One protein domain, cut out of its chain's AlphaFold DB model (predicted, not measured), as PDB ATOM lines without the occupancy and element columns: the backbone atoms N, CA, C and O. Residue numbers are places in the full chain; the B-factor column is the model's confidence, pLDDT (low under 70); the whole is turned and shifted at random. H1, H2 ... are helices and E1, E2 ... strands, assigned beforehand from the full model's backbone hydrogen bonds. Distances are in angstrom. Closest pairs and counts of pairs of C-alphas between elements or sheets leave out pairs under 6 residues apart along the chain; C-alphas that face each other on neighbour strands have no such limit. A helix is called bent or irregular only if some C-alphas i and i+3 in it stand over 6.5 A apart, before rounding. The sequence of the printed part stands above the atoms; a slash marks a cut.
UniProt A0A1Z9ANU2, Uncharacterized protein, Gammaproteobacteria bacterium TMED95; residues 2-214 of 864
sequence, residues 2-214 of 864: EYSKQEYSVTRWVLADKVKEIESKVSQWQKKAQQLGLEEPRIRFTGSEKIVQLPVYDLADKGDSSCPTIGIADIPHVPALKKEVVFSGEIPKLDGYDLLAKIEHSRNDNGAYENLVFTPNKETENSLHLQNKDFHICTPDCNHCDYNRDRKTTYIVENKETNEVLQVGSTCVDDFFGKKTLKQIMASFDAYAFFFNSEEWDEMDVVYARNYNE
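This is residues 2 to 214 of the 864 residues of an uncharacterized protein of Gammaproteobacteria bacterium TMED95 (UniProt A0A1Z9ANU2). A long, strongly twisted wall of three bent strands, E1, E3 and E2, has H1, H4 and H5 over one face, and near one end stands a smaller sheet of E5, E4, E6 and E7 with H2 and H3 on opposite faces. Beyond the other end of the wall, residues 61 to 66 in the loop of the hairpin E2 and E3 stick out. Printed are 213 residues with five named helices and seven named strands, in the order E1 H1 E2 E3 E4 E5 H2 E6 E7 H3 H4 H5; the sheets, E1 - E3 - E2 and E5 - E4 - E6 - E7, are antiparallel and the class is mixed. The whole is only just loose, close to compact, with a radius of gyration of the C-alphas of 20.6 A and spans of 57 by 45 by 29 A.

Find C-alpha 5 at (-34.089, -49.295, -19.702); from there E1 runs to residue 15, 30.7 A, bending by 50 degrees at residue 12. H1, residues 16 to 36, 30.9 A, is irregular: C-alphas 17 and 20 are 7.5 A apart. E2, residues 42 to 55, 30.3 A, bends by 89 degrees at residue 47, and E3, residues 77 to 92, 41.6 A, by 65 degrees at residue 81. Next come E4, 97 to 104, 20.3 A; E5, 116 to 118; H2, 122 to 129; E6, 153 to 159; E7, 165 to 169; H3, 173 to 177; and H4, 181 to 196, 21.9 A. H5, 198 to 210, ends at C-alpha 210, (-25.765, -18.621, 5.198).

Between E1 and E3, N 10 and O 87 are 2.9 A apart; between E3 and E2, N 52 and O 80, 2.9 A. H1 and H4 make two layers with this sheet, helices on one face, and H5 is on the same face. H1 and H4 touch, closest at the C-alphas of Leu 36 and Gln 184, 6.1 A. E1, H1, E2 is a split strand-helix-strand unit, E3 lying between its strands, with a right-handed crossover; E5, H2, E6, split by E4, is left-handed. Look for N 102 and O 118, 2.9 A, N 98 and O 158, 2.7 A, and N 155 and O 168, 2.8 A, across E4 and E5, E4 and E6, E6 and E7. H3 and H4 only just touch, only at the corner, with 3 pairs of C-alphas within 8 A. Every O i to N i+4 pair is within hydrogen-bond range in H2, H3 and H5, against 15 of 17 in H1 and 11 of 12 in H4.

The C-alphas farthest apart, of Glu 2 and Ser 66, are 63.1 A apart. The printed part has no cut; the links E2 to E3, E4 to E5 and H2 to E6 are long. Confidence is under 70 in 46 residues, among them 57 to 76 and 174 to 183.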
ATOM      1  N   GLU A   2     -31.845 -59.514 -21.775       43.03
ATOM      2  CA  GLU A   2     -31.879 -58.170 -22.354       43.03
ATOM      3  C   GLU A   2     -32.338 -57.213 -21.258       43.03
ATOM      4  O   GLU A   2     -33.400 -57.400 -20.677       43.03
ATOM      5  N   TYR A   3     -31.512 -56.220 -20.943       54.38
ATOM      6  CA  TYR A   3     -31.848 -55.204 -19.955       54.38
ATOM      7  C   TYR A   3     -32.975 -54.321 -20.496       54.38
ATOM      8  O   TYR A   3     -32.839 -53.754 -21.582       54.38
ATOM      9  N   SER A   4     -34.058 -54.153 -19.734       58.53
ATOM     10  CA  SER A   4     -34.968 -53.035 -19.989       58.53
ATOM     11  C   SER A   4     -34.351 -51.746 -19.432       58.53
ATOM     12  O   SER A   4     -33.555 -51.769 -18.491       58.53
ATOM     13  N   LYS A   5     -34.645 -50.608 -20.059       67.25
ATOM     14  CA  LYS A   5     -34.089 -49.295 -19.702       67.25
ATOM     15  C   LYS A   5     -35.206 -48.387 -19.204       67.25
ATOM     16  O   LYS A   5     -36.296 -48.395 -19.773       67.25
ATOM     17  N   GLN A   6     -34.929 -47.593 -18.175       71.12
ATOM     18  CA  GLN A   6     -35.795 -46.498 -17.752       71.12
ATOM     19  C   GLN A   6     -35.097 -45.165 -18.013       71.12
ATOM     20  O   GLN A   6     -34.090 -44.847 -17.379       71.12
ATOM     21  N   GLU A   7     -35.644 -44.387 -18.943       79.81
ATOM     22  CA  GLU A   7     -35.223 -43.009 -19.185       79.81
ATOM     23  C   GLU A   7     -35.779 -42.083 -18.099       79.81
ATOM     24  O   GLU A   7     -36.913 -42.243 -17.638       79.81
ATOM     25  N   TYR A   8     -34.991 -41.085 -17.706       80.56
ATOM     26  CA  TYR A   8     -35.438 -40.012 -16.825       80.56
ATOM     27  C   TYR A   8     -35.060 -38.643 -17.390       80.56
ATOM     28  O   TYR A   8     -34.012 -38.466 -18.015       80.56
ATOM     29  N   SER A   9     -35.911 -37.648 -17.127       85.19
ATOM     30  CA  SER A   9     -35.625 -36.235 -17.370       85.19
ATOM     31  C   SER A   9     -36.226 -35.381 -16.258       85.19
ATOM     32  O   SER A   9     -37.395 -35.540 -15.916       85.19
ATOM     33  N   VAL A  10     -35.427 -34.482 -15.684       86.56
ATOM     34  CA  VAL A  10     -35.858 -33.588 -14.603       86.56
ATOM     35  C   VAL A  10     -35.346 -32.175 -14.848       86.56
ATOM     36  O   VAL A  10     -34.194 -31.968 -15.232       86.56
ATOM     37  N   THR A  11     -36.223 -31.194 -14.634       89.06
ATOM     38  CA  THR A  11     -35.893 -29.768 -14.742       89.06
ATOM     39  C   THR A  11     -35.723 -29.178 -13.349       89.06
ATOM     40  O   THR A  11     -36.556 -29.405 -12.472       89.06
ATOM     41  N   ARG A  12     -34.646 -28.420 -13.131       88.06
ATOM     42  CA  ARG A  12     -34.313 -27.791 -11.847       88.06
ATOM     43  C   ARG A  12     -33.808 -26.365 -12.044       88.06
ATOM     44  O   ARG A  12     -33.216 -26.036 -13.067       88.06
ATOM     45  N   TRP A  13     -34.003 -25.537 -11.021       89.50
ATOM     46  CA  TRP A  13     -33.402 -24.208 -10.917       89.50
ATOM     47  C   TRP A  13     -32.215 -24.276  -9.962       89.50
ATOM     48  O   TRP A  13     -32.408 -24.447  -8.760       89.50
ATOM     49  N   VAL A  14     -31.002 -24.131 -10.489       90.44
ATOM     50  CA  VAL A  14     -29.759 -24.281  -9.718       90.44
ATOM     51  C   VAL A  14     -29.046 -22.945  -9.562       90.44
ATOM     52  O   VAL A  14     -29.156 -22.076 -10.427       90.44
ATOM     53  N   LEU A  15     -28.283 -22.781  -8.484       89.69
ATOM     54  CA  LEU A  15     -27.473 -21.585  -8.245       89.69
ATOM     55  C   LEU A  15     -26.459 -21.360  -9.376       89.69
ATOM     56  O   LEU A  15     -25.664 -22.247  -9.697       89.69
ATOM     57  N   ALA A  16     -26.434 -20.149  -9.938       86.88
ATOM     58  CA  ALA A  16     -25.507 -19.775 -11.007       86.88
ATOM     59  C   ALA A  16     -24.032 -19.949 -10.589       86.88
ATOM     60  O   ALA A  16     -23.218 -20.432 -11.378       86.88
ATOM     61  N   ASP A  17     -23.708 -19.653  -9.327       82.31
ATOM     62  CA  ASP A  17     -22.365 -19.802  -8.747       82.31
ATOM     63  C   ASP A  17     -21.897 -21.269  -8.687       82.31
ATOM     64  O   ASP A  17     -20.698 -21.545  -8.622       82.31
ATOM     65  N   LYS A  18     -22.834 -22.224  -8.717       85.44
ATOM     66  CA  LYS A  18     -22.574 -23.664  -8.580       85.44
ATOM     67  C   LYS A  18     -22.548 -24.411  -9.909       85.44
ATOM     68  O   LYS A  18     -22.223 -25.593  -9.928       85.44
ATOM     69  N   VAL A  19     -22.789 -23.725 -11.027       87.62
ATOM     70  CA  VAL A  19     -22.809 -24.315 -12.377       87.62
ATOM     71  C   VAL A  19     -21.557 -25.146 -12.664       87.62
ATOM     72  O   VAL A  19     -21.677 -26.313 -13.017       87.62
ATOM     73  N   LYS A  20     -20.357 -24.600 -12.422       86.19
ATOM     74  CA  LYS A  20     -19.093 -25.318 -12.677       86.19
ATOM     75  C   LYS A  20     -18.918 -26.560 -11.802       86.19
ATOM     76  O   LYS A  20     -18.330 -27.548 -12.232       86.19
ATOM     77  N   GLU A  21     -19.391 -26.496 -10.558       88.00
ATOM     78  CA  GLU A  21     -19.333 -27.623  -9.624       88.00
ATOM     79  C   GLU A  21     -20.246 -28.758 -10.102       88.00
ATOM     80  O   GLU A  21     -19.823 -29.912 -10.165       88.00
ATOM     81  N   ILE A  22     -21.463 -28.411 -10.533       88.62
ATOM     82  CA  ILE A  22     -22.442 -29.347 -11.095       88.62
ATOM     83  C   ILE A  22     -21.912 -29.963 -12.397       88.62
ATOM     84  O   ILE A  22     -21.924 -31.184 -12.545       88.62
ATOM     85  N   GLU A  23     -21.384 -29.153 -13.319       90.06
ATOM     86  CA  GLU A  23     -20.775 -29.632 -14.569       90.06
ATOM     87  C   GLU A  23     -19.620 -30.608 -14.303       90.06
ATOM     88  O   GLU A  23     -19.499 -31.633 -14.978       90.06
ATOM     89  N   SER A  24     -18.795 -30.329 -13.288       90.38
ATOM     90  CA  SER A  24     -17.701 -31.209 -12.868       90.38
ATOM     91  C   SER A  24     -18.211 -32.549 -12.324       90.38
ATOM     92  O   SER A  24     -17.717 -33.595 -12.749       90.38
ATOM     93  N   LYS A  25     -19.229 -32.546 -11.445       88.12
ATOM     94  CA  LYS A  25     -19.865 -33.778 -10.934       88.12
ATOM     95  C   LYS A  25     -20.447 -34.619 -12.077       88.12
ATOM     96  O   LYS A  25     -20.125 -35.801 -12.191       88.12
ATOM     97  N   VAL A  26     -21.216 -34.001 -12.979       89.31
ATOM     98  CA  VAL A  26     -21.792 -34.696 -14.144       89.31
ATOM     99  C   VAL A  26     -20.692 -35.270 -15.040       89.31
ATOM    100  O   VAL A  26     -20.771 -36.432 -15.427       89.31
ATOM    101  N   SER A  27     -19.611 -34.523 -15.284       90.88
ATOM    102  CA  SER A  27     -18.461 -35.006 -16.064       90.88
ATOM    103  C   SER A  27     -17.781 -36.233 -15.434       90.88
ATOM    104  O   SER A  27     -17.277 -37.103 -16.148       90.88
ATOM    105  N   GLN A  28     -17.737 -36.328 -14.100       89.19
ATOM    106  CA  GLN A  28     -17.213 -37.511 -13.408       89.19
ATOM    107  C   GLN A  28     -18.121 -38.727 -13.619       89.19
ATOM    108  O   GLN A  28     -17.621 -39.818 -13.904       89.19
ATOM    109  N   TRP A  29     -19.442 -38.544 -13.545       88.00
ATOM    110  CA  TRP A  29     -20.400 -39.616 -13.818       88.00
ATOM    111  C   TRP A  29     -20.395 -40.055 -15.279       88.00
ATOM    112  O   TRP A  29     -20.436 -41.254 -15.529       88.00
ATOM    113  N   GLN A  30     -20.237 -39.136 -16.234       90.12
ATOM    114  CA  GLN A  30     -20.070 -39.471 -17.654       90.12
ATOM    115  C   GLN A  30     -18.852 -40.375 -17.883       90.12
ATOM    116  O   GLN A  30     -18.964 -41.428 -18.507       90.12
ATOM    117  N   LYS A  31     -17.698 -40.042 -17.288       88.31
ATOM    118  CA  LYS A  31     -16.496 -40.895 -17.355       88.31
ATOM    119  C   LYS A  31     -16.728 -42.274 -16.730       88.31
ATOM    120  O   LYS A  31     -16.282 -43.278 -17.284       88.31
ATOM    121  N   LYS A  32     -17.418 -42.332 -15.586       84.69
ATOM    122  CA  LYS A  32     -17.763 -43.591 -14.901       84.69
ATOM    123  C   LYS A  32     -18.728 -44.435 -15.749       84.69
ATOM    124  O   LYS A  32     -18.527 -45.641 -15.858       84.69
ATOM    125  N   ALA A  33     -19.709 -43.810 -16.401       83.81
ATOM    126  CA  ALA A  33     -20.647 -44.459 -17.315       83.81
ATOM    127  C   ALA A  33     -19.929 -45.040 -18.546       83.81
ATOM    128  O   ALA A  33     -20.106 -46.220 -18.844       83.81
ATOM    129  N   GLN A  34     -19.029 -44.276 -19.179       86.19
ATOM    130  CA  GLN A  34     -18.206 -44.750 -20.303       86.19
ATOM    131  C   GLN A  34     -17.368 -45.984 -19.936       86.19
ATOM    132  O   GLN A  34     -17.345 -46.964 -20.678       86.19
ATOM    133  N   GLN A  35     -16.708 -45.969 -18.771       83.56
ATOM    134  CA  GLN A  35     -15.906 -47.105 -18.291       83.56
ATOM    135  C   GLN A  35     -16.734 -48.377 -18.072       83.56
ATOM    136  O   GLN A  35     -16.208 -49.485 -18.182       83.56
ATOM    137  N   LEU A  36     -18.015 -48.219 -17.741       79.06
ATOM    138  CA  LEU A  36     -18.934 -49.311 -17.432       79.06
ATOM    139  C   LEU A  36     -19.843 -49.689 -18.612       79.06
ATOM    140  O   LEU A  36     -20.621 -50.634 -18.482       79.06
ATOM    141  N   GLY A  37     -19.726 -49.003 -19.755       78.50
ATOM    142  CA  GLY A  37     -20.537 -49.246 -20.950       78.50
ATOM    143  C   GLY A  37     -22.006 -48.842 -20.792       78.50
ATOM    144  O   GLY A  37     -22.879 -49.562 -21.270       78.50
ATOM    145  N   LEU A  38     -22.275 -47.739 -20.090       78.44
ATOM    146  CA  LEU A  38     -23.614 -47.191 -19.855       78.44
ATOM    147  C   LEU A  38     -23.863 -45.913 -20.656       78.44
ATOM    148  O   LEU A  38     -22.919 -45.225 -21.046       78.44
ATOM    149  N   GLU A  39     -25.142 -45.585 -20.851       81.56
ATOM    150  CA  GLU A  39     -25.569 -44.286 -21.375       81.56
ATOM    151  C   GLU A  39     -25.091 -43.169 -20.433       81.56
ATOM    152  O   GLU A  39     -25.228 -43.246 -19.208       81.56
ATOM    153  N   GLU A  40     -24.506 -42.123 -21.005       87.00
ATOM    154  CA  GLU A  40     -23.984 -40.998 -20.242       87.00
ATOM    155  C   GLU A  40     -25.114 -40.097 -19.721       87.00
ATOM    156  O   GLU A  40     -25.962 -39.666 -20.513       87.00
ATOM    157  N   PRO A  41     -25.112 -39.720 -18.426       89.12
ATOM    158  CA  PRO A  41     -26.007 -38.680 -17.938       89.12
ATOM    159  C   PRO A  41     -25.672 -37.346 -18.617       89.12
ATOM    160  O   PRO A  41     -24.505 -36.997 -18.818       89.12
ATOM    161  N   ARG A  42     -26.701 -36.579 -18.973       87.94
ATOM    162  CA  ARG A  42     -26.590 -35.314 -19.708       87.94
ATOM    163  C   ARG A  42     -27.145 -34.160 -18.885       87.94
ATOM    164  O   ARG A  42     -28.118 -34.309 -18.149       87.94
ATOM    165  N   ILE A  43     -26.528 -32.996 -19.066       91.31
ATOM    166  CA  ILE A  43     -26.939 -31.716 -18.491       91.31
ATOM    167  C   ILE A  43     -27.116 -30.701 -19.623       91.31
ATOM    168  O   ILE A  43     -26.274 -30.612 -20.519       91.31
ATOM    169  N   ARG A  44     -28.211 -29.937 -19.599       90.69
ATOM    170  CA  ARG A  44     -28.485 -28.874 -20.575       90.69
ATOM    171  C   ARG A  44     -29.033 -27.625 -19.893       90.69
ATOM    172  O   ARG A  44     -30.099 -27.673 -19.287       90.69
ATOM    173  N   PHE A  45     -28.353 -26.495 -20.068       86.69
ATOM    174  CA  PHE A  45     -28.849 -25.179 -19.657       86.69
ATOM    175  C   PHE A  45     -29.827 -24.634 -20.702       86.69
ATOM    176  O   PHE A  45     -29.517 -24.641 -21.894       86.69
ATOM    177  N   THR A  46     -31.003 -24.168 -20.275       85.50
ATOM    178  CA  THR A  46     -32.025 -23.631 -21.198       85.50
ATOM    179  C   THR A  46     -31.748 -22.184 -21.613       85.50
ATOM    180  O   THR A  46     -32.254 -21.734 -22.635       85.50
ATOM    181  N   GLY A  47     -30.920 -21.472 -20.841       79.19
ATOM    182  CA  GLY A  47     -30.667 -20.037 -20.986       79.19
ATOM    183  C   GLY A  47     -31.595 -19.164 -20.137       79.19
ATOM    184  O   GLY A  47     -31.340 -17.969 -20.013       79.19
ATOM    185  N   SER A  48     -32.623 -19.746 -19.512       81.38
ATOM    186  CA  SER A  48     -33.508 -19.039 -18.585       81.38
ATOM    187  C   SER A  48     -32.797 -18.761 -17.257       81.38
ATOM    188  O   SER A  48     -32.202 -19.658 -16.652       81.38
ATOM    189  N   GLU A  49     -32.900 -17.523 -16.772       84.19
ATOM    190  CA  GLU A  49     -32.298 -17.068 -15.516       84.19
ATOM    191  C   GLU A  49     -33.316 -16.275 -14.690       84.19
ATOM    192  O   GLU A  49     -34.127 -15.530 -15.240       84.19
ATOM    193  N   LYS A  50     -33.267 -16.416 -13.362       78.12
ATOM    194  CA  LYS A  50     -34.089 -15.624 -12.436       78.12
ATOM    195  C   LYS A  50     -33.365 -15.384 -11.120       78.12
ATOM    196  O   LYS A  50     -32.591 -16.234 -10.688       78.12
ATOM    197  N   ILE A  51     -33.636 -14.261 -10.464       79.25
ATOM    198  CA  ILE A  51     -33.250 -14.076  -9.063       79.25
ATOM    199  C   ILE A  51     -34.365 -14.643  -8.181       79.25
ATOM    200  O   ILE A  51     -35.538 -14.405  -8.451       79.25
ATOM    201  N   VAL A  52     -33.998 -15.407  -7.155       80.31
ATOM    202  CA  VAL A  52     -34.903 -15.935  -6.124       80.31
ATOM    203  C   VAL A  52     -34.429 -15.435  -4.765       80.31
ATOM    204  O   VAL A  52     -33.225 -15.354  -4.533       80.31
ATOM    205  N   GLN A  53     -35.360 -15.097  -3.874       77.31
ATOM    206  CA  GLN A  53     -35.040 -14.766  -2.488       77.31
ATOM    207  C   GLN A  53     -34.890 -16.040  -1.671       77.31
ATOM    208  O   GLN A  53     -35.843 -16.802  -1.526       77.31
ATOM    209  N   LEU A  54     -33.684 -16.268  -1.158       80.94
ATOM    210  CA  LEU A  54     -33.392 -17.400  -0.298       80.94
ATOM    211  C   LEU A  54     -33.463 -16.961   1.168       80.94
ATOM    212  O   LEU A  54     -32.765 -16.016   1.543       80.94
ATOM    213  N   PRO A  55     -34.294 -17.608   1.994       76.19
ATOM    214  CA  PRO A  55     -34.365 -17.327   3.421       76.19
ATOM    215  C   PRO A  55     -33.052 -17.682   4.132       76.19
ATOM    216  O   PRO A  55     -32.449 -18.729   3.897       76.19
ATOM    217  N   VAL A  56     -32.615 -16.806   5.034       72.25
ATOM    218  CA  VAL A  56     -31.450 -17.007   5.899       72.25
ATOM    219  C   VAL A  56     -31.943 -17.518   7.251       72.25
ATOM    220  O   VAL A  56     -32.309 -16.744   8.134       72.25
ATOM    221  N   TYR A  57     -31.953 -18.838   7.415       63.47
ATOM    222  CA  TYR A  57     -32.456 -19.491   8.629       63.47
ATOM    223  C   TYR A  57     -31.497 -19.411   9.839       63.47
ATOM    224  O   TYR A  57     -31.908 -19.660  10.967       63.47
ATOM    225  N   ASP A  58     -30.236 -19.008   9.638       54.69
ATOM    226  CA  ASP A  58     -29.149 -19.122  10.632       54.69
ATOM    227  C   ASP A  58     -29.061 -17.954  11.645       54.69
ATOM    228  O   ASP A  58     -28.004 -17.682  12.215       54.69
ATOM    229  N   LEU A  59     -30.158 -17.226  11.885       49.19
ATOM    230  CA  LEU A  59     -30.209 -16.253  12.990       49.19
ATOM    231  C   LEU A  59     -30.528 -16.901  14.347       49.19
ATOM    232  O   LEU A  59     -30.344 -16.248  15.370       49.19
ATOM    233  N   ALA A  60     -30.972 -18.162  14.369       40.25
ATOM    234  CA  ALA A  60     -31.381 -18.855  15.592       40.25
ATOM    235  C   ALA A  60     -30.251 -19.642  16.292       40.25
ATOM    236  O   ALA A  60     -30.321 -19.835  17.502       40.25
ATOM    237  N   ASP A  61     -29.188 -20.047  15.584       38.72
ATOM    238  CA  ASP A  61     -28.230 -21.051  16.090       38.72
ATOM    239  C   ASP A  61     -26.898 -20.491  16.617       38.72
ATOM    240  O   ASP A  61     -25.961 -21.235  16.918       38.72
ATOM    241  N   LYS A  62     -26.802 -19.178  16.853       38.94
ATOM    242  CA  LYS A  62     -25.707 -18.622  17.668       38.94
ATOM    243  C   LYS A  62     -25.956 -18.819  19.165       38.94
ATOM    244  O   LYS A  62     -25.874 -17.852  19.902       38.94
ATOM    245  N   GLY A  63     -26.244 -20.046  19.609       38.69
ATOM    246  CA  GLY A  63     -26.118 -20.512  21.002       38.69
ATOM    247  C   GLY A  63     -26.773 -19.676  22.113       38.69
ATOM    248  O   GLY A  63     -26.479 -19.902  23.283       38.69
ATOM    249  N   ASP A  64     -27.629 -18.721  21.767       38.56
ATOM    250  CA  ASP A  64     -28.248 -17.781  22.684       38.56
ATOM    251  C   ASP A  64     -29.748 -18.056  22.668       38.56
ATOM    252  O   ASP A  64     -30.485 -17.659  21.763       38.56
ATOM    253  N   SER A  65     -30.200 -18.781  23.687       40.75
ATOM    254  CA  SER A  65     -31.602 -19.128  23.929       40.75
ATOM    255  C   SER A  65     -32.498 -17.908  24.197       40.75
ATOM    256  O   SER A  65     -33.678 -18.068  24.509       40.75
ATOM    257  N   SER A  66     -31.964 -16.690  24.054       38.97
ATOM    258  CA  SER A  66     -32.692 -15.425  24.108       38.97
ATOM    259  C   SER A  66     -33.057 -14.830  22.742       38.97
ATOM    260  O   SER A  66     -33.717 -13.786  22.713       38.97
ATOM    261  N   CYS A  67     -32.699 -15.461  21.613       35.88
ATOM    262  CA  CYS A  67     -33.172 -14.977  20.315       35.88
ATOM    263  C   CYS A  67     -34.708 -15.059  20.262       35.88
ATOM    264  O   CYS A  67     -35.263 -16.159  20.362       35.88
ATOM    265  N   PRO A  68     -35.419 -13.917  20.128       37.78
ATOM    266  CA  PRO A  68     -36.863 -13.940  19.984       37.78
ATOM    267  C   PRO A  68     -37.177 -14.799  18.769       37.78
ATOM    268  O   PRO A  68     -36.482 -14.716  17.757       37.78
ATOM    269  N   THR A  69     -38.198 -15.643  18.883       41.91
ATOM    270  CA  THR A  69     -38.718 -16.430  17.770       41.91
ATOM    271  C   THR A  69     -39.011 -15.453  16.636       41.91
ATOM    272  O   THR A  69     -40.000 -14.723  16.691       41.91
ATOM    273  N   ILE A  70     -38.103 -15.354  15.661       43.38
ATOM    274  CA  ILE A  70     -38.294 -14.509  14.490       43.38
ATOM    275  C   ILE A  70     -39.525 -15.105  13.818       43.38
ATOM    276  O   ILE A  70     -39.517 -16.274  13.425       43.38
ATOM    277  N   GLY A  71     -40.626 -14.351  13.787       44.00
ATOM    278  CA  GLY A  71     -41.813 -14.787  13.067       44.00
ATOM    279  C   GLY A  71     -41.410 -15.090  11.628       44.00
ATOM    280  O   GLY A  71     -40.527 -14.431  11.088       44.00
ATOM    281  N   ILE A  72     -42.040 -16.069  10.978       49.09
ATOM    282  CA  ILE A  72     -41.706 -16.468   9.595       49.09
ATOM    283  C   ILE A  72     -41.664 -15.255   8.632       49.09
ATOM    284  O   ILE A  72     -40.916 -15.261   7.658       49.09
ATOM    285  N   ALA A  73     -42.413 -14.190   8.937       48.19
ATOM    286  CA  ALA A  73     -42.439 -12.931   8.194       48.19
ATOM    287  C   ALA A  73     -41.168 -12.057   8.316       48.19
ATOM    288  O   ALA A  73     -40.958 -11.193   7.468       48.19
ATOM    289  N   ASP A  74     -40.329 -12.275   9.329       52.66
ATOM    290  CA  ASP A  74     -39.156 -11.451   9.658       52.66
ATOM    291  C   ASP A  74     -37.820 -12.141   9.310       52.66
ATOM    292  O   ASP A  74     -36.745 -11.610   9.601       52.66
ATOM    293  N   ILE A  75     -37.861 -13.328   8.686       59.66
ATOM    294  CA  ILE A  75     -36.656 -14.042   8.244       59.66
ATOM    295  C   ILE A  75     -35.963 -13.193   7.165       59.66
ATOM    296  O   ILE A  75     -36.587 -12.864   6.151       59.66
ATOM    297  N   PRO A  76     -34.684 -12.806   7.338       65.00
ATOM    298  CA  PRO A  76     -33.974 -12.077   6.303       65.00
ATOM    299  C   PRO A  76     -33.789 -12.971   5.082       65.00
ATOM    300  O   PRO A  76     -33.484 -14.154   5.206       65.00
ATOM    301  N   HIS A  77     -33.968 -12.396   3.901       75.06
ATOM    302  CA  HIS A  77     -33.767 -13.094   2.640       75.06
ATOM    303  C   HIS A  77     -32.589 -12.489   1.886       75.06
ATOM    304  O   HIS A  77     -32.303 -11.292   2.014       75.06
ATOM    305  N   VAL A  78     -31.915 -13.317   1.092       74.38
ATOM    306  CA  VAL A  78     -30.837 -12.879   0.208       74.38
ATOM    307  C   VAL A  78     -31.127 -13.253  -1.246       74.38
ATOM    308  O   VAL A  78     -31.606 -14.355  -1.521       74.38
ATOM    309  N   PRO A  79     -30.838 -12.361  -2.209       77.19
ATOM    310  CA  PRO A  79     -31.077 -12.646  -3.616       77.19
ATOM    311  C   PRO A  79     -30.037 -13.631  -4.161       77.19
ATOM    312  O   PRO A  79     -28.832 -13.416  -4.041       77.19
ATOM    313  N   ALA A  80     -30.505 -14.673  -4.842       81.75
ATOM    314  CA  ALA A  80     -29.673 -15.669  -5.507       81.75
ATOM    315  C   ALA A  80     -30.054 -15.806  -6.986       81.75
ATOM    316  O   ALA A  80     -31.215 -16.049  -7.317       81.75
ATOM    317  N   LEU A  81     -29.077 -15.684  -7.888       84.81
ATOM    318  CA  LEU A  81     -29.286 -15.952  -9.312       84.81
ATOM    319  C   LEU A  81     -29.368 -17.466  -9.541       84.81
ATOM    320  O   LEU A  81     -28.408 -18.192  -9.271       84.81
ATOM    321  N   LYS A  82     -30.493 -17.931 -10.082       88.31
ATOM    322  CA  LYS A  82     -30.715 -19.316 -10.489       88.31
ATOM    323  C   LYS A  82     -30.811 -19.449 -12.004       88.31
ATOM    324  O   LYS A  82     -31.433 -18.620 -12.668       88.31
ATOM    325  N   LYS A  83     -30.236 -20.529 -12.532       89.25
ATOM    326  CA  LYS A  83     -30.349 -20.943 -13.935       89.25
ATOM    327  C   LYS A  83     -31.200 -22.194 -14.039       89.25
ATOM    328  O   LYS A  83     -31.093 -23.088 -13.198       89.25
ATOM    329  N   GLU A  84     -32.021 -22.266 -15.072       91.50
ATOM    330  CA  GLU A  84     -32.798 -23.463 -15.361       91.50
ATOM    331  C   GLU A  84     -31.945 -24.501 -16.101       91.50
ATOM    332  O   GLU A  84     -31.251 -24.210 -17.084       91.50
ATOM    333  N   VAL A  85     -31.998 -25.731 -15.597       90.50
ATOM    334  CA  VAL A  85     -31.194 -26.862 -16.048       90.50
ATOM    335  C   VAL A  85     -32.080 -28.074 -16.231       90.50
ATOM    336  O   VAL A  85     -32.902 -28.390 -15.375       90.50
ATOM    337  N   VAL A  86     -31.871 -28.777 -17.337       91.12
ATOM    338  CA  VAL A  86     -32.483 -30.074 -17.610       91.12
ATOM    339  C   VAL A  86     -31.416 -31.151 -17.462       91.12
ATOM    340  O   VAL A  86     -30.404 -31.123 -18.167       91.12
ATOM    341  N   PHE A  87     -31.654 -32.096 -16.558       89.06
ATOM    342  CA  PHE A  87     -30.869 -33.318 -16.414       89.06
ATOM    343  C   PHE A  87     -31.604 -34.474 -17.088       89.06
ATOM    344  O   PHE A  87     -32.832 -34.558 -17.010       89.06
ATOM    345  N   SER A  88     -30.872 -35.366 -17.751       87.75
ATOM    346  CA  SER A  88     -31.448 -36.556 -18.386       87.75
ATOM    347  C   SER A  88     -30.473 -37.725 -18.398       87.75
ATOM    348  O   SER A  88     -29.269 -37.508 -18.504       87.75
ATOM    349  N   GLY A  89     -30.977 -38.953 -18.372       85.50
ATOM    350  CA  GLY A  89     -30.151 -40.153 -18.480       85.50
ATOM    351  C   GLY A  89     -30.980 -41.429 -18.462       85.50
ATOM    352  O   GLY A  89     -32.206 -41.384 -18.563       85.50
ATOM    353  N   GLU A  90     -30.297 -42.561 -18.306       79.19
ATOM    354  CA  GLU A  90     -30.918 -43.880 -18.208       79.19
ATOM    355  C   GLU A  90     -30.485 -44.610 -16.932       79.19
ATOM    356  O   GLU A  90     -29.325 -44.543 -16.508       79.19
ATOM    357  N   ILE A  91     -31.421 -45.357 -16.349       72.25
ATOM    358  CA  ILE A  91     -31.144 -46.365 -15.326       72.25
ATOM    359  C   ILE A  91     -31.458 -47.749 -15.908       72.25
ATOM    360  O   ILE A  91     -32.549 -47.947 -16.454       72.25
ATOM    361  N   PRO A  92     -30.540 -48.725 -15.791       66.56
ATOM    362  CA  PRO A  92     -30.847 -50.120 -16.093       66.56
ATOM    363  C   PRO A  92     -31.965 -50.642 -15.176       66.56
ATOM    364  O   PRO A  92     -31.830 -50.574 -13.954       66.56
ATOM    365  N   LYS A  93     -33.049 -51.180 -15.746       61.91
ATOM    366  CA  LYS A  93     -34.100 -51.876 -14.990       61.91
ATOM    367  C   LYS A  93     -33.744 -53.348 -14.779       61.91
ATOM    368  O   LYS A  93     -33.098 -53.968 -15.626       61.91
ATOM    369  N   LEU A  94     -34.171 -53.890 -13.641       65.06
ATOM    370  CA  LEU A  94     -33.951 -55.283 -13.242       65.06
ATOM    371  C   LEU A  94     -35.095 -56.160 -13.790       65.06
ATOM    372  O   LEU A  94     -36.205 -55.671 -13.996       65.06
ATOM    373  N   ASP A  95     -34.851 -57.455 -14.002       61.34
ATOM    374  CA  ASP A  95     -35.900 -58.414 -14.383       61.34
ATOM    375  C   ASP A  95     -36.859 -58.643 -13.191       61.34
ATOM    376  O   ASP A  95     -36.608 -59.480 -12.326       61.34
ATOM    377  N   GLY A  96     -37.944 -57.863 -13.119       67.75
ATOM    378  CA  GLY A  96     -39.043 -58.022 -12.152       67.75
ATOM    379  C   GLY A  96     -38.826 -57.414 -10.758       67.75
ATOM    380  O   GLY A  96     -39.775 -57.369  -9.975       67.75
ATOM    381  N   TYR A  97     -37.626 -56.909 -10.455       73.62
ATOM    382  CA  TYR A  97     -37.303 -56.257  -9.178       73.62
ATOM    383  C   TYR A  97     -37.000 -54.759  -9.351       73.62
ATOM    384  O   TYR A  97     -36.394 -54.351 -10.334       73.62
ATOM    385  N   ASP A  98     -37.352 -53.935  -8.371       74.62
ATOM    386  CA  ASP A  98     -36.962 -52.529  -8.273       74.62
ATOM    387  C   ASP A  98     -36.041 -52.331  -7.063       74.62
ATOM    388  O   ASP A  98     -36.260 -52.891  -5.989       74.62
ATOM    389  N   LEU A  99     -34.980 -51.538  -7.222       77.88
ATOM    390  CA  LEU A  99     -34.080 -51.194  -6.120       77.88
ATOM    391  C   LEU A  99     -34.721 -50.093  -5.265       77.88
ATOM    392  O   LEU A  99     -34.854 -48.958  -5.722       77.88
ATOM    393  N   LEU A 100     -35.074 -50.413  -4.019       82.31
ATOM    394  CA  LEU A 100     -35.677 -49.467  -3.077       82.31
ATOM    395  C   LEU A 100     -34.639 -48.685  -2.276       82.31
ATOM    396  O   LEU A 100     -34.810 -47.489  -2.065       82.31
ATOM    397  N   ALA A 101     -33.579 -49.343  -1.802       86.12
ATOM    398  CA  ALA A 101     -32.577 -48.681  -0.970       86.12
ATOM    399  C   ALA A 101     -31.207 -49.363  -1.009       86.12
ATOM    400  O   ALA A 101     -31.081 -50.563  -1.262       86.12
ATOM    401  N   LYS A 102     -30.171 -48.596  -0.682       87.31
ATOM    402  CA  LYS A 102     -28.828 -49.074  -0.347       87.31
ATOM    403  C   LYS A 102     -28.580 -48.809   1.136       87.31
ATOM    404  O   LYS A 102     -28.782 -47.690   1.590       87.31
ATOM    405  N   ILE A 103     -28.109 -49.811   1.869       89.75
ATOM    406  CA  ILE A 103     -27.789 -49.704   3.295       89.75
ATOM    407  C   ILE A 103     -26.284 -49.853   3.467       89.75
ATOM    408  O   ILE A 103     -25.712 -50.878   3.092       89.75
ATOM    409  N   GLU A 104     -25.641 -48.848   4.044       90.19
ATOM    410  CA  GLU A 104     -24.257 -48.919   4.498       90.19
ATOM    411  C   GLU A 104     -24.232 -49.180   5.998       90.19
ATOM    412  O   GLU A 104     -24.725 -48.381   6.793       90.19
ATOM    413  N   HIS A 105     -23.672 -50.326   6.379       89.94
ATOM    414  CA  HIS A 105     -23.652 -50.760   7.764       89.94
ATOM    415  C   HIS A 105     -22.442 -50.196   8.495       89.94
ATOM    416  O   HIS A 105     -21.302 -50.339   8.040       89.94
ATOM    417  N   SER A 106     -22.693 -49.611   9.662       88.94
ATOM    418  CA  SER A 106     -21.659 -49.155  10.584       88.94
ATOM    419  C   SER A 106     -22.036 -49.533  12.018       88.94
ATOM    420  O   SER A 106     -23.173 -49.929  12.280       88.94
ATOM    421  N   ARG A 107     -21.066 -49.502  12.936       87.50
ATOM    422  CA  ARG A 107     -21.288 -49.798  14.356       87.50
ATOM    423  C   ARG A 107     -20.831 -48.619  15.199       87.50
ATOM    424  O   ARG A 107     -19.768 -48.066  14.925       87.50
ATOM    425  N   ASN A 108     -21.596 -48.306  16.236       83.94
ATOM    426  CA  ASN A 108     -21.202 -47.335  17.251       83.94
ATOM    427  C   ASN A 108     -20.253 -47.952  18.296       83.94
ATOM    428  O   ASN A 108     -20.005 -49.162  18.294       83.94
ATOM    429  N   ASP A 109     -19.756 -47.128  19.223       81.19
ATOM    430  CA  ASP A 109     -18.807 -47.535  20.276       81.19
ATOM    431  C   ASP A 109     -19.333 -48.667  21.181       81.19
ATOM    432  O   ASP A 109     -18.553 -49.426  21.757       81.19
ATOM    433  N   ASN A 110     -20.656 -48.833  21.262       81.38
ATOM    434  CA  ASN A 110     -21.318 -49.887  22.037       81.38
ATOM    435  C   ASN A 110     -21.561 -51.173  21.222       81.38
ATOM    436  O   ASN A 110     -22.179 -52.116  21.716       81.38
ATOM    437  N   GLY A 111     -21.097 -51.225  19.970       80.50
ATOM    438  CA  GLY A 111     -21.210 -52.381  19.081       80.50
ATOM    439  C   GLY A 111     -22.586 -52.574  18.432       80.50
ATOM    440  O   GLY A 111     -22.764 -53.569  17.717       80.50
ATOM    441  N   ALA A 112     -23.529 -51.650  18.653       85.62
ATOM    442  CA  ALA A 112     -24.838 -51.631  18.004       85.62
ATOM    443  C   ALA A 112     -24.733 -51.060  16.582       85.62
ATOM    444  O   ALA A 112     -23.839 -50.262  16.298       85.62
ATOM    445  N   TYR A 113     -25.631 -51.483  15.689       86.50
ATOM    446  CA  TYR A 113     -25.646 -51.008  14.306       86.50
ATOM    447  C   TYR A 113     -26.239 -49.604  14.201       86.50
ATOM    448  O   TYR A 113     -27.273 -49.316  14.800       86.50
ATOM    449  N   GLU A 114     -25.570 -48.769  13.415       87.50
ATOM    450  CA  GLU A 114     -25.957 -47.404  13.073       87.50
ATOM    451  C   GLU A 114     -25.728 -47.229  11.567       87.50
ATOM    452  O   GLU A 114     -24.633 -46.913  11.099       87.50
ATOM    453  N   ASN A 115     -26.738 -47.575  10.779       89.19
ATOM    454  CA  ASN A 115     -26.632 -47.687   9.332       89.19
ATOM    455  C   ASN A 115     -27.065 -46.395   8.632       89.19
ATOM    456  O   ASN A 115     -28.036 -45.740   9.024       89.19
ATOM    457  N   LEU A 116     -26.411 -46.106   7.509       86.88
ATOM    458  CA  LEU A 116     -26.861 -45.098   6.555       86.88
ATOM    459  C   LEU A 116     -27.732 -45.773   5.496       86.88
ATOM    460  O   LEU A 116     -27.312 -46.747   4.869       86.88
ATOM    461  N   VAL A 117     -28.943 -45.261   5.296       86.25
ATOM    462  CA  VAL A 117     -29.922 -45.802   4.348       86.25
ATOM    463  C   VAL A 117     -30.144 -44.769   3.251       86.25
ATOM    464  O   VAL A 117     -30.500 -43.632   3.532       86.25
ATOM    465  N   PHE A 118     -29.919 -45.164   2.002       79.88
ATOM    466  CA  PHE A 118     -30.008 -44.294   0.834       79.88
ATOM    467  C   PHE A 118     -31.125 -44.777  -0.089       79.88
ATOM    468  O   PHE A 118     -31.035 -45.880  -0.635       79.88
ATOM    469  N   THR A 119     -32.149 -43.954  -0.290       79.00
ATOM    470  CA  THR A 119     -33.265 -44.201  -1.214       79.00
ATOM    471  C   THR A 119     -33.118 -43.321  -2.468       79.00
ATOM    472  O   THR A 119     -32.586 -42.214  -2.395       79.00
ATOM    473  N   PRO A 120     -33.535 -43.791  -3.656       63.50
ATOM    474  CA  PRO A 120     -33.419 -43.017  -4.895       63.50
ATOM    475  C   PRO A 120     -34.424 -41.868  -5.003       63.50
ATOM    476  O   PRO A 120     -34.175 -40.907  -5.727       63.50
ATOM    477  N   ASN A 121     -35.599 -41.999  -4.382       63.16
ATOM    478  CA  ASN A 121     -36.664 -41.001  -4.425       63.16
ATOM    479  C   ASN A 121     -37.712 -41.224  -3.311       63.16
ATOM    480  O   ASN A 121     -37.722 -42.238  -2.610       63.16
ATOM    481  N   LYS A 122     -38.658 -40.286  -3.209       68.69
ATOM    482  CA  LYS A 122     -39.712 -40.288  -2.188       68.69
ATOM    483  C   LYS A 122     -40.703 -41.455  -2.302       68.69
ATOM    484  O   LYS A 122     -41.233 -41.904  -1.293       68.69
ATOM    485  N   GLU A 123     -40.961 -41.981  -3.502       72.75
ATOM    486  CA  GLU A 123     -41.851 -43.143  -3.676       72.75
ATOM    487  C   GLU A 123     -41.215 -44.413  -3.105       72.75
ATOM    488  O   GLU A 123     -41.871 -45.185  -2.403       72.75
ATOM    489  N   THR A 124     -39.916 -44.600  -3.344       75.81
ATOM    490  CA  THR A 124     -39.155 -45.713  -2.768       75.81
ATOM    491  C   THR A 124     -38.982 -45.588  -1.259       75.81
ATOM    492  O   THR A 124     -39.057 -46.592  -0.561       75.81
ATOM    493  N   GLU A 125     -38.838 -44.369  -0.737       78.62
ATOM    494  CA  GLU A 125     -38.797 -44.111   0.705       78.62
ATOM    495  C   GLU A 125     -40.138 -44.423   1.381       78.62
ATOM    496  O   GLU A 125     -40.175 -45.146   2.374       78.62
ATOM    497  N   ASN A 126     -41.257 -44.002   0.785       79.88
ATOM    498  CA  ASN A 126     -42.592 -44.390   1.250       79.88
ATOM    499  C   ASN A 126     -42.774 -45.918   1.240       79.88
ATOM    500  O   ASN A 126     -43.296 -46.488   2.197       79.88
ATOM    501  N   SER A 127     -42.316 -46.589   0.177       80.19
ATOM    502  CA  SER A 127     -42.380 -48.054   0.051       80.19
ATOM    503  C   SER A 127     -41.525 -48.758   1.109       80.19
ATOM    504  O   SER A 127     -41.926 -49.791   1.647       80.19
ATOM    505  N   LEU A 128     -40.378 -48.169   1.464       84.38
ATOM    506  CA  LEU A 128     -39.501 -48.646   2.528       84.38
ATOM    507  C   LEU A 128     -40.143 -48.469   3.917       84.38
ATOM    508  O   LEU A 128     -40.106 -49.396   4.723       84.38
ATOM    509  N   HIS A 129     -40.796 -47.331   4.180       81.69
ATOM    510  CA  HIS A 129     -41.523 -47.084   5.433       81.69
ATOM    511  C   HIS A 129     -42.678 -48.066   5.663       81.69
ATOM    512  O   HIS A 129     -42.938 -48.460   6.802       81.69
ATOM    513  N   LEU A 130     -43.343 -48.517   4.594       83.00
ATOM    514  CA  LEU A 130     -44.423 -49.508   4.675       83.00
ATOM    515  C   LEU A 130     -43.952 -50.894   5.149       83.00
ATOM    516  O   LEU A 130     -44.781 -51.698   5.570       83.00
ATOM    517  N   GLN A 131     -42.642 -51.166   5.148       81.06
ATOM    518  CA  GLN A 131     -42.082 -52.441   5.614       81.06
ATOM    519  C   GLN A 131     -42.078 -52.592   7.141       81.06
ATOM    520  O   GLN A 131     -41.781 -53.676   7.640       81.06
ATOM    521  N   ASN A 132     -42.389 -51.526   7.892       77.25
ATOM    522  CA  ASN A 132     -42.436 -51.522   9.359       77.25
ATOM    523  C   ASN A 132     -41.165 -52.118  10.016       77.25
ATOM    524  O   ASN A 132     -41.226 -52.773  11.058       77.25
ATOM    525  N   LYS A 133     -40.009 -51.916   9.370       84.62
ATOM    526  CA  LYS A 133     -38.682 -52.370   9.799       84.62
ATOM    527  C   LYS A 133     -37.753 -51.165   9.847       84.62
ATOM    528  O   LYS A 133     -37.708 -50.385   8.902       84.62
ATOM    529  N   ASP A 134     -36.997 -51.038  10.931       86.19
ATOM    530  CA  ASP A 134     -35.987 -49.991  11.050       86.19
ATOM    531  C   ASP A 134     -34.673 -50.448  10.403       86.19
ATOM    532  O   ASP A 134     -33.939 -51.294  10.925       86.19
ATOM    533  N   PHE A 135     -34.399 -49.902   9.220       89.69
ATOM    534  CA  PHE A 135     -33.193 -50.200   8.452       89.69
ATOM    535  C   PHE A 135     -31.949 -49.456   8.971       89.69
ATOM    536  O   PHE A 135     -30.834 -49.839   8.614       89.69
ATOM    537  N   HIS A 136     -32.100 -48.472   9.868       88.75
ATOM    538  CA  HIS A 136     -30.976 -47.769  10.496       88.75
ATOM    539  C   HIS A 136     -30.301 -48.587  11.600       88.75
ATOM    540  O   HIS A 136     -29.142 -48.343  11.915       88.75
ATOM    541  N   ILE A 137     -30.975 -49.602  12.140       89.31
ATOM    542  CA  ILE A 137     -30.421 -50.494  13.175       89.31
ATOM    543  C   ILE A 137     -30.382 -51.964  12.741       89.31
ATOM    544  O   ILE A 137     -30.079 -52.850  13.542       89.31
ATOM    545  N   CYS A 138     -30.714 -52.256  11.480       88.25
ATOM    546  CA  CYS A 138     -30.776 -53.630  11.003       88.25
ATOM    547  C   CYS A 138     -29.385 -54.270  10.873       88.25
ATOM    548  O   CYS A 138     -28.379 -53.623  10.573       88.25
ATOM    549  N   THR A 139     -29.341 -55.582  11.067       88.38
ATOM    550  CA  THR A 139     -28.159 -56.406  10.824       88.38
ATOM    551  C   THR A 139     -27.881 -56.538   9.316       88.38
ATOM    552  O   THR A 139     -28.811 -56.459   8.505       88.38
ATOM    553  N   PRO A 140     -26.624 -56.788   8.901       89.12
ATOM    554  CA  PRO A 140     -26.214 -56.996   7.504       89.12
ATOM    555  C   PRO A 140     -26.616 -58.375   6.941       89.12
ATOM    556  O   PRO A 140     -25.895 -58.989   6.136       89.12
ATOM    557  N   ASP A 141     -27.769 -58.875   7.378       87.81
ATOM    558  CA  ASP A 141     -28.320 -60.158   6.971       87.81
ATOM    559  C   ASP A 141     -28.813 -60.102   5.522       87.81
ATOM    560  O   ASP A 141     -29.128 -59.048   4.970       87.81
ATOM    561  N   CYS A 142     -28.813 -61.260   4.870       86.69
ATOM    562  CA  CYS A 142     -29.164 -61.389   3.464       86.69
ATOM    563  C   CYS A 142     -30.261 -62.439   3.325       86.69
ATOM    564  O   CYS A 142     -29.966 -63.619   3.493       86.69
ATOM    565  N   ASN A 143     -31.470 -62.023   2.946       87.25
ATOM    566  CA  ASN A 143     -32.638 -62.887   2.753       87.25
ATOM    567  C   ASN A 143     -32.502 -63.865   1.575       87.25
ATOM    568  O   ASN A 143     -33.330 -64.747   1.412       87.25
ATOM    569  N   HIS A 144     -31.471 -63.710   0.737       82.38
ATOM    570  CA  HIS A 144     -31.202 -64.640  -0.359       82.38
ATOM    571  C   HIS A 144     -30.395 -65.863   0.082       82.38
ATOM    572  O   HIS A 144     -30.649 -66.979  -0.354       82.38
ATOM    573  N   CYS A 145     -29.363 -65.646   0.901       80.12
ATOM    574  CA  CYS A 145     -28.415 -66.704   1.247       80.12
ATOM    575  C   CYS A 145     -28.469 -67.119   2.718       80.12
ATOM    576  O   CYS A 145     -27.765 -68.052   3.085       80.12
ATOM    577  N   ASP A 146     -29.175 -66.362   3.562       80.56
ATOM    578  CA  ASP A 146     -29.309 -66.521   5.020       80.56
ATOM    579  C   ASP A 146     -27.998 -66.625   5.826       80.56
ATOM    580  O   ASP A 146     -28.001 -66.797   7.044       80.56
ATOM    581  N   TYR A 147     -26.839 -66.451   5.184       77.25
ATOM    582  CA  TYR A 147     -25.555 -66.400   5.870       77.25
ATOM    583  C   TYR A 147     -25.353 -65.051   6.558       77.25
ATOM    584  O   TYR A 147     -25.213 -64.011   5.890       77.25
ATOM    585  N   ASN A 148     -25.216 -65.108   7.883       70.50
ATOM    586  CA  ASN A 148     -24.767 -64.002   8.716       70.50
ATOM    587  C   ASN A 148     -23.291 -63.699   8.402       70.50
ATOM    588  O   ASN A 148     -22.388 -64.496   8.669       70.50
ATOM    589  N   ARG A 149     -23.062 -62.565   7.741       77.12
ATOM    590  CA  ARG A 149     -21.737 -62.038   7.399       77.12
ATOM    591  C   ARG A 149     -21.748 -60.559   7.749       77.12
ATOM    592  O   ARG A 149     -22.736 -59.889   7.471       77.12
ATOM    593  N   ASP A 150     -20.633 -60.049   8.256       81.06
ATOM    594  CA  ASP A 150     -20.454 -58.626   8.573       81.06
ATOM    595  C   ASP A 150     -20.260 -57.814   7.272       81.06
ATOM    596  O   ASP A 150     -19.159 -57.397   6.905       81.06
ATOM    597  N   ARG A 151     -21.327 -57.705   6.466       83.81
ATOM    598  CA  ARG A 151     -21.299 -57.015   5.170       83.81
ATOM    599  C   ARG A 151     -21.332 -55.511   5.406       83.81
ATOM    600  O   ARG A 151     -22.253 -55.004   6.030       83.81
ATOM    601  N   LYS A 152     -20.396 -54.789   4.787       86.81
ATOM    602  CA  LYS A 152     -20.398 -53.315   4.784       86.81
ATOM    603  C   LYS A 152     -21.618 -52.714   4.084       86.81
ATOM    604  O   LYS A 152     -21.973 -51.574   4.354       86.81
ATOM    605  N   THR A 153     -22.236 -53.453   3.161       84.69
ATOM    606  CA  THR A 153     -23.351 -52.945   2.359       84.69
ATOM    607  C   THR A 153     -24.366 -54.042   2.060       84.69
ATOM    608  O   THR A 153     -23.995 -55.142   1.627       84.69
ATOM    609  N   THR A 154     -25.645 -53.726   2.244       89.00
ATOM    610  CA  THR A 154     -26.784 -54.518   1.763       89.00
ATOM    611  C   THR A 154     -27.718 -53.634   0.932       89.00
ATOM    612  O   THR A 154     -27.581 -52.411   0.914       89.00
ATOM    613  N   TYR A 155     -28.619 -54.250   0.175       86.19
ATOM    614  CA  TYR A 155     -29.541 -53.572  -0.734       86.19
ATOM    615  C   TYR A 155     -30.957 -54.050  -0.475       86.19
ATOM    616  O   TYR A 155     -31.155 -55.230  -0.197       86.19
ATOM    617  N   ILE A 156     -31.926 -53.152  -0.591       88.44
ATOM    618  CA  ILE A 156     -33.344 -53.471  -0.487       88.44
ATOM    619  C   ILE A 156     -33.931 -53.481  -1.887       88.44
ATOM    620  O   ILE A 156     -33.835 -52.485  -2.603       88.44
ATOM    621  N   VAL A 157     -34.516 -54.609  -2.270       85.00
ATOM    622  CA  VAL A 157     -35.098 -54.827  -3.596       85.00
ATOM    623  C   VAL A 157     -36.546 -55.270  -3.436       85.00
ATOM    624  O   VAL A 157     -36.849 -56.033  -2.527       85.00
ATOM    625  N   GLU A 158     -37.434 -54.786  -4.295       85.31
ATOM    626  CA  GLU A 158     -38.861 -55.111  -4.293       85.31
ATOM    627  C   GLU A 158     -39.229 -55.833  -5.578       85.31
ATOM    628  O   GLU A 158     -38.994 -55.312  -6.661       85.31
ATOM    629  N   ASN A 159     -39.845 -57.003  -5.485       82.56
ATOM    630  CA  ASN A 159     -40.438 -57.656  -6.641       82.56
ATOM    631  C   ASN A 159     -41.756 -56.958  -7.009       82.56
ATOM    632  O   ASN A 159     -42.679 -56.943  -6.201       82.56
ATOM    633  N   LYS A 160     -41.893 -56.422  -8.223       74.00
ATOM    634  CA  LYS A 160     -43.115 -55.702  -8.632       74.00
ATOM    635  C   LYS A 160     -44.317 -56.600  -8.917       74.00
ATOM    636  O   LYS A 160     -45.443 -56.111  -8.915       74.00
ATOM    637  N   GLU A 161     -44.104 -57.890  -9.159       76.81
ATOM    638  CA  GLU A 161     -45.191 -58.847  -9.384       76.81
ATOM    639  C   GLU A 161     -45.749 -59.393  -8.065       76.81
ATOM    640  O   GLU A 161     -46.956 -59.601  -7.945       76.81
ATOM    641  N   THR A 162     -44.889 -59.601  -7.062       79.44
ATOM    642  CA  THR A 162     -45.280 -60.182  -5.764       79.44
ATOM    643  C   THR A 162     -45.361 -59.163  -4.621       79.44
ATOM    644  O   THR A 162     -45.895 -59.494  -3.565       79.44
ATOM    645  N   ASN A 163     -44.867 -57.934  -4.823       78.12
ATOM    646  CA  ASN A 163     -44.621 -56.906  -3.797       78.12
ATOM    647  C   ASN A 163     -43.732 -57.390  -2.635       78.12
ATOM    648  O   ASN A 163     -43.790 -56.859  -1.525       78.12
ATOM    649  N   GLU A 164     -42.918 -58.420  -2.865       84.00
ATOM    650  CA  GLU A 164     -41.999 -58.950  -1.862       84.00
ATOM    651  C   GLU A 164     -40.739 -58.085  -1.777       84.00
ATOM    652  O   GLU A 164     -40.076 -57.847  -2.788       84.00
ATOM    653  N   VAL A 165     -40.391 -57.641  -0.567       87.19
ATOM    654  CA  VAL A 165     -39.199 -56.828  -0.306       87.19
ATOM    655  C   VAL A 165     -38.116 -57.661   0.370       87.19
ATOM    656  O   VAL A 165     -38.331 -58.242   1.432       87.19
ATOM    657  N   LEU A 166     -36.926 -57.685  -0.228       87.88
ATOM    658  CA  LEU A 166     -35.791 -58.493   0.213       87.88
ATOM    659  C   LEU A 166     -34.578 -57.616   0.528       87.88
ATOM    660  O   LEU A 166     -34.198 -56.752  -0.262       87.88
ATOM    661  N   GLN A 167     -33.916 -57.889   1.656       89.75
ATOM    662  CA  GLN A 167     -32.587 -57.367   1.968       89.75
ATOM    663  C   GLN A 167     -31.530 -58.329   1.426       89.75
ATOM    664  O   GLN A 167     -31.403 -59.464   1.880       89.75
ATOM    665  N   VAL A 168     -30.749 -57.886   0.447       87.00
ATOM    666  CA  VAL A 168     -29.782 -58.714  -0.272       87.00
ATOM    667  C   VAL A 168     -28.371 -58.172  -0.062       87.00
ATOM    668  O   VAL A 168     -28.083 -56.991  -0.243       87.00
ATOM    669  N   GLY A 169     -27.451 -59.048   0.333       81.94
ATOM    670  CA  GLY A 169     -26.053 -58.693   0.544       81.94
ATOM    671  C   GLY A 169     -25.318 -58.363  -0.752       81.94
ATOM    672  O   GLY A 169     -25.572 -58.990  -1.775       81.94
ATOM    673  N   SER A 170     -24.331 -57.462  -0.690       76.19
ATOM    674  CA  SER A 170     -23.580 -56.974  -1.863       76.19
ATOM    675  C   SER A 170     -22.933 -58.033  -2.762       76.19
ATOM    676  O   SER A 170     -22.628 -57.741  -3.910       76.19
ATOM    677  N   THR A 171     -22.703 -59.246  -2.255       74.19
ATOM    678  CA  THR A 171     -22.140 -60.380  -3.006       74.19
ATOM    679  C   THR A 171     -23.185 -61.373  -3.513       74.19
ATOM    680  O   THR A 171     -22.875 -62.157  -4.399       74.19
ATOM    681  N   CYS A 172     -24.398 -61.349  -2.959       75.38
ATOM    682  CA  CYS A 172     -25.542 -62.172  -3.383       75.38
ATOM    683  C   CYS A 172     -26.460 -61.415  -4.342       75.38
ATOM    684  O   CYS A 172     -27.261 -62.003  -5.048       75.38
ATOM    685  N   VAL A 173     -26.315 -60.096  -4.375       71.25
ATOM    686  CA  VAL A 173     -26.971 -59.191  -5.310       71.25
ATOM    687  C   VAL A 173     -26.671 -59.635  -6.756       71.25
ATOM    688  O   VAL A 173     -27.555 -59.637  -7.597       71.25
ATOM    689  N   ASP A 174     -25.472 -60.156  -7.036       66.00
ATOM    690  CA  ASP A 174     -25.104 -60.695  -8.351       66.00
ATOM    691  C   ASP A 174     -25.962 -61.901  -8.793       66.00
ATOM    692  O   ASP A 174     -26.010 -62.174  -9.989       66.00
ATOM    693  N   ASP A 175     -26.655 -62.596  -7.887       66.44
ATOM    694  CA  ASP A 175     -27.579 -63.690  -8.238       66.44
ATOM    695  C   ASP A 175     -28.941 -63.158  -8.727       66.44
ATOM    696  O   ASP A 175     -29.645 -63.836  -9.470       66.44
ATOM    697  N   PHE A 176     -29.266 -61.906  -8.387       63.25
ATOM    698  CA  PHE A 176     -30.405 -61.155  -8.927       63.25
ATOM    699  C   PHE A 176     -30.008 -60.294 -10.137       63.25
ATOM    700  O   PHE A 176     -30.843 -59.989 -10.982       63.25
ATOM    701  N   PHE A 177     -28.734 -59.880 -10.221       60.22
ATOM    702  CA  PHE A 177     -28.285 -58.815 -11.128       60.22
ATOM    703  C   PHE A 177     -27.221 -59.244 -12.145       60.22
ATOM    704  O   PHE A 177     -27.089 -58.617 -13.191       60.22
ATOM    705  N   GLY A 178     -26.457 -60.305 -11.903       58.81
ATOM    706  CA  GLY A 178     -25.262 -60.670 -12.668       58.81
ATOM    707  C   GLY A 178     -24.055 -59.753 -12.387       58.81
ATOM    708  O   GLY A 178     -24.184 -58.538 -12.255       58.81
ATOM    709  N   LYS A 179     -22.839 -60.324 -12.379       56.09
ATOM    710  CA  LYS A 179     -21.569 -59.684 -11.937       56.09
ATOM    711  C   LYS A 179     -21.209 -58.314 -12.539       56.09
ATOM    712  O   LYS A 179     -20.351 -57.615 -11.997       56.09
ATOM    713  N   LYS A 180     -21.759 -57.941 -13.700       59.00
ATOM    714  CA  LYS A 180     -21.477 -56.646 -14.359       59.00
ATOM    715  C   LYS A 180     -22.527 -55.577 -14.047       59.00
ATOM    716  O   LYS A 180     -22.188 -54.396 -14.028       59.00
ATOM    717  N   THR A 181     -23.752 -55.986 -13.740       64.12
ATOM    718  CA  THR A 181     -24.917 -55.101 -13.688       64.12
ATOM    719  C   THR A 181     -24.994 -54.317 -12.384       64.12
ATOM    720  O   THR A 181     -25.370 -53.155 -12.412       64.12
ATOM    721  N   LEU A 182     -24.559 -54.866 -11.243       66.94
ATOM    722  CA  LEU A 182     -24.582 -54.120  -9.977       66.94
ATOM    723  C   LEU A 182     -23.750 -52.835 -10.055       66.94
ATOM    724  O   LEU A 182     -24.226 -51.756  -9.714       66.94
ATOM    725  N   LYS A 183     -22.501 -52.934 -10.529       69.00
ATOM    726  CA  LYS A 183     -21.620 -51.762 -10.671       69.00
ATOM    727  C   LYS A 183     -22.215 -50.719 -11.616       69.00
ATOM    728  O   LYS A 183     -22.023 -49.528 -11.396       69.00
ATOM    729  N   GLN A 184     -22.921 -51.183 -12.645       73.19
ATOM    730  CA  GLN A 184     -23.630 -50.348 -13.602       73.19
ATOM    731  C   GLN A 184     -24.825 -49.635 -12.952       73.19
ATOM    732  O   GLN A 184     -24.885 -48.410 -12.984       73.19
ATOM    733  N   ILE A 185     -25.707 -50.374 -12.275       72.19
ATOM    734  CA  ILE A 185     -26.858 -49.825 -11.543       72.19
ATOM    735  C   ILE A 185     -26.392 -48.794 -10.519       72.19
ATOM    736  O   ILE A 185     -26.916 -47.688 -10.501       72.19
ATOM    737  N   MET A 186     -25.365 -49.102  -9.722       73.19
ATOM    738  CA  MET A 186     -24.833 -48.167  -8.727       73.19
ATOM    739  C   MET A 186     -24.291 -46.881  -9.359       73.19
ATOM    740  O   MET A 186     -24.509 -45.798  -8.830       73.19
ATOM    741  N   ALA A 187     -23.595 -46.979 -10.497       75.00
ATOM    742  CA  ALA A 187     -23.074 -45.803 -11.185       75.00
ATOM    743  C   ALA A 187     -24.189 -44.895 -11.726       75.00
ATOM    744  O   ALA A 187     -24.053 -43.675 -11.648       75.00
ATOM    745  N   SER A 188     -25.281 -45.475 -12.235       75.06
ATOM    746  CA  SER A 188     -26.465 -44.726 -12.674       75.06
ATOM    747  C   SER A 188     -27.301 -44.199 -11.499       75.06
ATOM    748  O   SER A 188     -27.876 -43.116 -11.598       75.06
ATOM    749  N   PHE A 189     -27.336 -44.934 -10.384       77.38
ATOM    750  CA  PHE A 189     -28.077 -44.585  -9.171       77.38
ATOM    751  C   PHE A 189     -27.531 -43.317  -8.514       77.38
ATOM    752  O   PHE A 189     -28.320 -42.450  -8.161       77.38
ATOM    753  N   ASP A 190     -26.204 -43.171  -8.412       78.88
ATOM    754  CA  ASP A 190     -25.570 -41.987  -7.810       78.88
ATOM    755  C   ASP A 190     -26.027 -40.683  -8.503       78.88
ATOM    756  O   ASP A 190     -26.385 -39.707  -7.845       78.88
ATOM    757  N   ALA A 191     -26.049 -40.672  -9.843       78.94
ATOM    758  CA  ALA A 191     -26.474 -39.513 -10.629       78.94
ATOM    759  C   ALA A 191     -27.987 -39.267 -10.515       78.94
ATOM    760  O   ALA A 191     -28.423 -38.129 -10.351       78.94
ATOM    761  N   TYR A 192     -28.784 -40.337 -10.575       81.06
ATOM    762  CA  TYR A 192     -30.233 -40.246 -10.438       81.06
ATOM    763  C   TYR A 192     -30.646 -39.698  -9.068       81.06
ATOM    764  O   TYR A 192     -31.396 -38.725  -9.008       81.06
ATOM    765  N   ALA A 193     -30.118 -40.266  -7.981       78.06
ATOM    766  CA  ALA A 193     -30.416 -39.829  -6.621       78.06
ATOM    767  C   ALA A 193     -30.105 -38.334  -6.445       78.06
ATOM    768  O   ALA A 193     -30.962 -37.582  -5.991       78.06
ATOM    769  N   PHE A 194     -28.948 -37.869  -6.926       82.69
ATOM    770  CA  PHE A 194     -28.573 -36.454  -6.867       82.69
ATOM    771  C   PHE A 194     -29.545 -35.525  -7.626       82.69
ATOM    772  O   PHE A 194     -29.919 -34.459  -7.137       82.69
ATOM    773  N   PHE A 195     -29.995 -35.897  -8.831       83.31
ATOM    774  CA  PHE A 195     -30.903 -35.039  -9.611       83.31
ATOM    775  C   PHE A 195     -32.319 -34.948  -9.014       83.31
ATOM    776  O   PHE A 195     -33.013 -33.932  -9.183       83.31
ATOM    777  N   PHE A 196     -32.760 -36.001  -8.322       80.50
ATOM    778  CA  PHE A 196     -34.107 -36.101  -7.758       80.50
ATOM    779  C   PHE A 196     -34.200 -35.697  -6.280       80.50
ATOM    780  O   PHE A 196     -35.287 -35.294  -5.861       80.50
ATOM    781  N   ASN A 197     -33.095 -35.701  -5.533       78.69
ATOM    782  CA  ASN A 197     -33.055 -35.315  -4.124       78.69
ATOM    783  C   ASN A 197     -33.274 -33.804  -3.937       78.69
ATOM    784  O   ASN A 197     -32.342 -33.022  -4.079       78.69
ATOM    785  N   SER A 198     -34.504 -33.379  -3.622       74.06
ATOM    786  CA  SER A 198     -34.816 -31.964  -3.367       74.06
ATOM    787  C   SER A 198     -34.086 -31.394  -2.155       74.06
ATOM    788  O   SER A 198     -33.697 -30.234  -2.209       74.06
ATOM    789  N   GLU A 199     -33.859 -32.197  -1.115       74.94
ATOM    790  CA  GLU A 199     -33.222 -31.741   0.125       74.94
ATOM    791  C   GLU A 199     -31.769 -31.333  -0.118       74.94
ATOM    792  O   GLU A 199     -31.353 -30.283   0.348       74.94
ATOM    793  N   GLU A 200     -31.024 -32.077  -0.942       76.94
ATOM    794  CA  GLU A 200     -29.640 -31.713  -1.287       76.94
ATOM    795  C   GLU A 200     -29.570 -30.363  -2.029       76.94
ATOM    796  O   GLU A 200     -28.653 -29.567  -1.816       76.94
ATOM    797  N   TRP A 201     -30.564 -30.050  -2.868       82.31
ATOM    798  CA  TRP A 201     -30.647 -28.748  -3.542       82.31
ATOM    799  C   TRP A 201     -31.080 -27.621  -2.599       82.31
ATOM    800  O   TRP A 201     -30.540 -26.515  -2.697       82.31
ATOM    801  N   ASP A 202     -32.009 -27.897  -1.685       81.31
ATOM    802  CA  ASP A 202     -32.444 -26.948  -0.658       81.31
ATOM    803  C   ASP A 202     -31.292 -26.649   0.322       81.31
ATOM    804  O   ASP A 202     -31.047 -25.493   0.666       81.31
ATOM    805  N   GLU A 203     -30.490 -27.649   0.694       80.56
ATOM    806  CA  GLU A 203     -29.267 -27.469   1.481       80.56
ATOM    807  C   GLU A 203     -28.249 -26.581   0.760       80.56
ATOM    808  O   GLU A 203     -27.645 -25.701   1.379       80.56
ATOM    809  N   MET A 204     -28.062 -26.749  -0.555       83.38
ATOM    810  CA  MET A 204     -27.183 -25.869  -1.333       83.38
ATOM    811  C   MET A 204     -27.654 -24.408  -1.307       83.38
ATOM    812  O   MET A 204     -26.817 -23.502  -1.215       83.38
ATOM    813  N   ASP A 205     -28.966 -24.172  -1.360       86.50
ATOM    814  CA  ASP A 205     -29.561 -22.842  -1.202       86.50
ATOM    815  C   ASP A 205     -29.332 -22.284   0.211       86.50
ATOM    816  O   ASP A 205     -28.906 -21.135   0.355       86.50
ATOM    817  N   VAL A 206     -29.539 -23.095   1.253       81.12
ATOM    818  CA  VAL A 206     -29.298 -22.708   2.654       81.12
ATOM    819  C   VAL A 206     -27.828 -22.358   2.879       81.12
ATOM    820  O   VAL A 206     -27.519 -21.322   3.466       81.12
ATOM    821  N   VAL A 207     -26.898 -23.169   2.369       80.62
ATOM    822  CA  VAL A 207     -25.451 -22.917   2.464       80.62
ATOM    823  C   VAL A 207     -25.066 -21.638   1.720       80.62
ATOM    824  O   VAL A 207     -24.217 -20.882   2.202       80.62
ATOM    825  N   TYR A 208     -25.674 -21.367   0.562       82.00
ATOM    826  CA  TYR A 208     -25.480 -20.104  -0.149       82.00
ATOM    827  C   TYR A 208     -25.967 -18.919   0.685       82.00
ATOM    828  O   TYR A 208     -25.218 -17.960   0.871       82.00
ATOM    829  N   ALA A 209     -27.187 -19.008   1.218       77.81
ATOM    830  CA  ALA A 209     -27.812 -17.949   1.996       77.81
ATOM    831  C   ALA A 209     -27.050 -17.653   3.297       77.81
ATOM    832  O   ALA A 209     -26.814 -16.495   3.636       77.81
ATOM    833  N   ARG A 210     -26.577 -18.702   3.978       71.75
ATOM    834  CA  ARG A 210     -25.765 -18.621   5.198       71.75
ATOM    835  C   ARG A 210     -24.449 -17.872   4.995       71.75
ATOM    836  O   ARG A 210     -24.025 -17.114   5.860       71.75
ATOM    837  N   ASN A 211     -23.789 -18.099   3.862       69.75
ATOM    838  CA  ASN A 211     -22.477 -17.519   3.557       69.75
ATOM    839  C   ASN A 211     -22.573 -16.198   2.778       69.75
ATOM    840  O   ASN A 211     -21.579 -15.721   2.218       69.75
ATOM    841  N   TYR A 212     -23.771 -15.622   2.689       68.44
ATOM    842  CA  TYR A 212     -24.023 -14.430   1.904       68.44
ATOM    843  C   TYR A 212     -23.562 -13.172   2.645       68.44
ATOM    844  O   TYR A 212     -24.289 -12.595   3.447       68.44
ATOM    845  N   ASN A 213     -22.337 -12.735   2.358       65.31
ATOM    846  CA  ASN A 213     -21.763 -11.540   2.982       65.31
ATOM    847  C   ASN A 213     -21.968 -10.263   2.150       65.31
ATOM    848  O   ASN A 213     -21.900  -9.168   2.698       65.31
ATOM    849  N   GLU A 214     -22.204 -10.386   0.839       67.25
ATOM    850  CA  GLU A 214     -22.267  -9.255  -0.095       67.25
ATOM    851  C   GLU A 214     -23.232  -9.527  -1.252       67.25
ATOM    852  O   GLU A 214     -23.398 -10.669  -1.691       67.25
TER     853      GLU A 214